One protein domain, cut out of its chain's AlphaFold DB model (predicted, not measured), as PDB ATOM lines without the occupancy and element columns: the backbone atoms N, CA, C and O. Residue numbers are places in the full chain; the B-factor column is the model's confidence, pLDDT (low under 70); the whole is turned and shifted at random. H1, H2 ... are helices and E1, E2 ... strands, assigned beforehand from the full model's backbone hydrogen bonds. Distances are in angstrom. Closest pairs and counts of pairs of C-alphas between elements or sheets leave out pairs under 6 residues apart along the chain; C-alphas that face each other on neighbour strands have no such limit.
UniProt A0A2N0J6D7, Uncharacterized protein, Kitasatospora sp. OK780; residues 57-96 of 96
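Overview. This is residues 57 to 96 of the 96 residues of an uncharacterized protein of Kitasatospora sp. OK780 (UniProt A0A2N0J6D7). Going along from Gly 57, the backbone draws an open U: the long helix H1 is one arm, the short helix H2 makes a corner with it at the base, and strand E1 is the other arm, with an empty middle. The 40 printed residues hold H1, H2 and E1 in that order, a mixed class. The whole is extended and flat, radius of gyration of the C-alphas 15.5 A, spans 37 by 30 by 13 A.

Arrangement. Look at Glu 72 in H1, residues 58 to 72, and Ser 78 in H2, residues 75 to 82: their C-alphas, the closest of the two helices, are 5.3 A apart. The helices only just touch, only at the corner, with 3 pairs of C-alphas within 8 A; H1 uses residues 71 to 72 alone. They run opposite ways at a steep tilt of 54 degrees. In both, every O i to N i+4 pair is within hydrogen-bond range. E1, residues 87 to 95, is apart from both and pairs with no named strand.

Along the chain. Find C-alpha 58 at (-50.412, 2.926, -12.586); H1 runs 21.4 A from there. H2 spans 10.5 A. E1 runs 25.3 A to C-alpha 95 at (-22.360, 0.139, -28.525).

Size, cuts and confidence. The farthest C-alphas, Thr 73 and Asp 96, are 42.0 A apart. The printed part has no cut, and both links are tight. Residue 83 has pLDDT under 70.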
ATOM      1  N   GLY A  57     -47.164   1.775 -16.079       78.81
ATOM      2  CA  GLY A  57     -48.135   1.185 -15.152       78.81
ATOM      3  C   GLY A  57     -48.553   2.157 -14.038       78.81
ATOM      4  O   GLY A  57     -47.800   3.067 -13.682       78.81
ATOM      5  N   HIS A  58     -49.752   1.961 -13.480       80.12
ATOM      6  CA  HIS A  58     -50.412   2.926 -12.586       80.12
ATOM      7  C   HIS A  58     -49.524   3.410 -11.429       80.12
ATOM      8  O   HIS A  58     -49.474   4.608 -11.155       80.12
ATOM      9  N   ASP A  59     -48.772   2.508 -10.797       78.25
ATOM     10  CA  ASP A  59     -47.884   2.848  -9.678       78.25
ATOM     11  C   ASP A  59     -46.759   3.799 -10.104       78.25
ATOM     12  O   ASP A  59     -46.434   4.762  -9.406       78.25
ATOM     13  N   ARG A  60     -46.194   3.576 -11.297       73.69
ATOM     14  CA  ARG A  60     -45.149   4.436 -11.856       73.69
ATOM     15  C   ARG A  60     -45.714   5.797 -12.248       73.69
ATOM     16  O   ARG A  60     -45.073   6.809 -11.977       73.69
ATOM     17  N   ALA A  61     -46.915   5.835 -12.825       82.69
ATOM     18  CA  ALA A  61     -47.606   7.088 -13.123       82.69
ATOM     19  C   ALA A  61     -47.857   7.909 -11.847       82.69
ATOM     20  O   ALA A  61     -47.542   9.098 -11.804       82.69
ATOM     21  N   ALA A  62     -48.342   7.272 -10.778       82.38
ATOM     22  CA  ALA A  62     -48.584   7.931  -9.496       82.38
ATOM     23  C   ALA A  62     -47.292   8.460  -8.847       82.38
ATOM     24  O   ALA A  62     -47.288   9.555  -8.280       82.38
ATOM     25  N   ALA A  63     -46.188   7.711  -8.937       81.00
ATOM     26  CA  ALA A  63     -44.886   8.156  -8.444       81.00
ATOM     27  C   ALA A  63     -44.358   9.372  -9.226       81.00
ATOM     28  O   ALA A  63     -43.905  10.342  -8.618       81.00
ATOM     29  N   LEU A  64     -44.467   9.365 -10.560       84.56
ATOM     30  CA  LEU A  64     -44.043  10.497 -11.390       84.56
ATOM     31  C   LEU A  64     -44.882  11.751 -11.132       84.56
ATOM     32  O   LEU A  64     -44.316  12.835 -11.026       84.56
ATOM     33  N   THR A  65     -46.197  11.618 -10.949       86.62
ATOM     34  CA  THR A  65     -47.065  12.752 -10.586       86.62
ATOM     35  C   THR A  65     -46.662  13.376  -9.247       86.62
ATOM     36  O   THR A  65     -46.634  14.602  -9.114       86.62
ATOM     37  N   GLN A  66     -46.302  12.557  -8.254       87.25
ATOM     38  CA  GLN A  66     -45.821  13.057  -6.961       87.25
ATOM     39  C   GLN A  66     -44.491  13.804  -7.096       87.25
ATOM     40  O   GLN A  66     -44.340  14.888  -6.535       87.25
ATOM     41  N   ILE A  67     -43.549  13.262  -7.872       86.00
ATOM     42  CA  ILE A  67     -42.254  13.906  -8.126       86.00
ATOM     43  C   ILE A  67     -42.444  15.219  -8.893       86.00
ATOM     44  O   ILE A  67     -41.852  16.225  -8.513       86.00
ATOM     45  N   ALA A  68     -43.304  15.244  -9.915       83.12
ATOM     46  CA  ALA A  68     -43.623  16.461 -10.656       83.12
ATOM     47  C   ALA A  68     -44.209  17.538  -9.728       83.12
ATOM     48  O   ALA A  68     -43.746  18.674  -9.729       83.12
ATOM     49  N   THR A  69     -45.152  17.162  -8.858       87.50
ATOM     50  CA  THR A  69     -45.735  18.079  -7.860       87.50
ATOM     51  C   THR A  69     -44.683  18.604  -6.882       87.50
ATOM     52  O   THR A  69     -44.708  19.772  -6.509       87.50
ATOM     53  N   PHE A  70     -43.734  17.760  -6.470       86.38
ATOM     54  CA  PHE A  70     -42.631  18.183  -5.614       86.38
ATOM     55  C   PHE A  70     -41.692  19.167  -6.329       86.38
ATOM     56  O   PHE A  70     -41.320  20.182  -5.743       86.38
ATOM     57  N   ILE A  71     -41.352  18.914  -7.596       81.62
ATOM     58  CA  ILE A  71     -40.496  19.795  -8.407       81.62
ATOM     59  C   ILE A  71     -41.100  21.200  -8.527       81.62
ATOM     60  O   ILE A  71     -40.360  22.177  -8.432       81.62
ATOM     61  N   GLU A  72     -42.425  21.323  -8.631       83.12
ATOM     62  CA  GLU A  72     -43.119  22.622  -8.660       83.12
ATOM     63  C   GLU A  72     -42.888  23.482  -7.411       83.12
ATOM     64  O   GLU A  72     -42.962  24.707  -7.478       83.12
ATOM     65  N   THR A  73     -42.556  22.871  -6.273       87.50
ATOM     66  CA  THR A  73     -42.241  23.612  -5.042       87.50
ATOM     67  C   THR A  73     -40.839  24.231  -5.050       87.50
ATOM     68  O   THR A  73     -40.520  25.036  -4.175       87.50
ATOM     69  N   LEU A  74     -39.999  23.879  -6.031       86.81
ATOM     70  CA  LEU A  74     -38.613  24.320  -6.170       86.81
ATOM     71  C   LEU A  74     -38.483  25.225  -7.410       86.81
ATOM     72  O   LEU A  74     -38.257  24.715  -8.507       86.81
ATOM     73  N   PRO A  75     -38.556  26.565  -7.277       77.12
ATOM     74  CA  PRO A  75     -38.704  27.477  -8.418       77.12
ATOM     75  C   PRO A  75     -37.592  27.349  -9.465       77.12
ATOM     76  O   PRO A  75     -37.854  27.340 -10.662       77.12
ATOM     77  N   GLN A  76     -36.346  27.201  -9.009       73.88
ATOM     78  CA  GLN A  76     -35.180  27.052  -9.883       73.88
ATOM     79  C   GLN A  76     -35.207  25.722 -10.647       73.88
ATOM     80  O   GLN A  76     -34.916  25.689 -11.839       73.88
ATOM     81  N   VAL A  77     -35.589  24.632  -9.975       77.69
ATOM     82  CA  VAL A  77     -35.659  23.294 -10.578       77.69
ATOM     83  C   VAL A  77     -36.835  23.225 -11.542       77.69
ATOM     84  O   VAL A  77     -36.665  22.814 -12.683       77.69
ATOM     85  N   SER A  78     -38.008  23.688 -11.122       75.56
ATOM     86  CA  SER A  78     -39.198  23.749 -11.966       75.56
ATOM     87  C   SER A  78     -38.951  24.566 -13.235       75.56
ATOM     88  O   SER A  78     -39.298  24.136 -14.335       75.56
ATOM     89  N   ALA A  79     -38.272  25.706 -13.121       72.69
ATOM     90  CA  ALA A  79     -37.967  26.508 -14.291       72.69
ATOM     91  C   ALA A  79     -36.882  25.898 -15.194       72.69
ATOM     92  O   ALA A  79     -36.991  26.007 -16.411       72.69
ATOM     93  N   MET A  80     -35.897  25.186 -14.635       74.94
ATOM     94  CA  MET A  80     -34.958  24.379 -15.424       74.94
ATOM     95  C   MET A  80     -35.682  23.271 -16.210       74.94
ATOM     96  O   MET A  80     -35.413  23.095 -17.392       74.94
ATOM     97  N   TRP A  81     -36.632  22.560 -15.590       71.25
ATOM     98  CA  TRP A  81     -37.425  21.504 -16.244       71.25
ATOM     99  C   TRP A  81     -38.361  22.024 -17.345       71.25
ATOM    100  O   TRP A  81     -38.720  21.272 -18.247       71.25
ATOM    101  N   ARG A  82     -38.765  23.298 -17.277       72.19
ATOM    102  CA  ARG A  82     -39.617  23.963 -18.277       72.19
ATOM    103  C   ARG A  82     -38.840  24.712 -19.354       72.19
ATOM    104  O   ARG A  82     -39.450  25.211 -20.295       72.19
ATOM    105  N   ALA A  83     -37.525  24.842 -19.205       69.81
ATOM    106  CA  ALA A  83     -36.715  25.587 -20.150       69.81
ATOM    107  C   ALA A  83     -36.762  24.915 -21.527       69.81
ATOM    108  O   ALA A  83     -36.574  23.705 -21.656       69.81
ATOM    109  N   ILE A  84     -36.991  25.717 -22.566       73.38
ATOM    110  CA  ILE A  84     -36.931  25.244 -23.945       73.38
ATOM    111  C   ILE A  84     -35.504  25.433 -24.450       73.38
ATOM    112  O   ILE A  84     -35.002  26.564 -24.429       73.38
ATOM    113  N   PRO A  85     -34.836  24.359 -24.898       73.06
ATOM    114  CA  PRO A  85     -33.522  24.486 -25.493       73.06
ATOM    115  C   PRO A  85     -33.620  25.259 -26.812       73.06
ATOM    116  O   PRO A  85     -34.531  25.053 -27.612       73.06
ATOM    117  N   VAL A  86     -32.662  26.152 -27.052       80.00
ATOM    118  CA  VAL A  86     -32.547  26.910 -28.310       80.00
ATOM    119  C   VAL A  86     -31.947  26.074 -29.440       80.00
ATOM    120  O   VAL A  86     -32.018  26.458 -30.604       80.00
ATOM    121  N   GLY A  87     -31.361  24.926 -29.106       78.75
ATOM    122  CA  GLY A  87     -30.850  23.956 -30.060       78.75
ATOM    123  C   GLY A  87     -30.544  22.626 -29.386       78.75
ATOM    124  O   GLY A  87     -30.462  22.537 -28.162       78.75
ATOM    125  N   SER A  88     -30.337  21.596 -30.199       82.62
ATOM    126  CA  SER A  88     -29.948  20.267 -29.735       82.62
ATOM    127  C   SER A  88     -28.989  19.609 -30.718       82.62
ATOM    128  O   SER A  88     -29.110  19.826 -31.926       82.62
ATOM    129  N   ALA A  89     -28.093  18.767 -30.215       85.31
ATOM    130  CA  ALA A  89     -27.284  17.858 -31.021       85.31
ATOM    131  C   ALA A  89     -27.542  16.411 -30.583       85.31
ATOM    132  O   ALA A  89     -27.793  16.147 -29.408       85.31
ATOM    133  N   LEU A  90     -27.524  15.489 -31.547       85.94
ATOM    134  CA  LEU A  90     -27.756  14.067 -31.317       85.94
ATOM    135  C   LEU A  90     -26.571  13.268 -31.863       85.94
ATOM    136  O   LEU A  90     -26.311  13.288 -33.068       85.94
ATOM    137  N   GLY A  91     -25.880  12.562 -30.975       86.75
ATOM    138  CA  GLY A  91     -24.868  11.566 -31.303       86.75
ATOM    139  C   GLY A  91     -25.479  10.169 -31.300       86.75
ATOM    140  O   GLY A  91     -26.228   9.812 -30.391       86.75
ATOM    141  N   LEU A  92     -25.166   9.370 -32.318       88.81
ATOM    142  CA  LEU A  92     -25.537   7.960 -32.380       88.81
ATOM    143  C   LEU A  92     -24.291   7.148 -32.719       88.81
ATOM    144  O   LEU A  92     -23.740   7.276 -33.813       88.81
ATOM    145  N   GLU A  93     -23.875   6.292 -31.798       88.31
ATOM    146  CA  GLU A  93     -22.769   5.360 -32.005       88.31
ATOM    147  C   GLU A  93     -23.220   3.935 -31.688       88.31
ATOM    148  O   GLU A  93     -24.131   3.703 -30.888       88.31
ATOM    149  N   ARG A  94     -22.609   2.949 -32.341       83.88
ATOM    150  CA  ARG A  94     -22.877   1.551 -32.014       83.88
ATOM    151  C   ARG A  94     -22.186   1.235 -30.691       83.88
ATOM    152  O   ARG A  94     -20.999   1.501 -30.548       83.88
ATOM    153  N   ALA A  95     -22.927   0.664 -29.753       75.56
ATOM    154  CA  ALA A  95     -22.360   0.139 -28.525       75.56
ATOM    155  C   ALA A  95     -21.860  -1.285 -28.808       75.56
ATOM    156  O   ALA A  95     -22.658  -2.143 -29.201       75.56
ATOM    157  N   ASP A  96     -20.550  -1.494 -28.684       76.06
ATOM    158  CA  ASP A  96     -19.901  -2.799 -28.873       76.06
ATOM    159  C   ASP A  96     -20.298  -3.834 -27.798       76.06
ATOM    160  O   ASP A  96     -20.643  -3.445 -26.652       76.06
TER     161      ASP A  96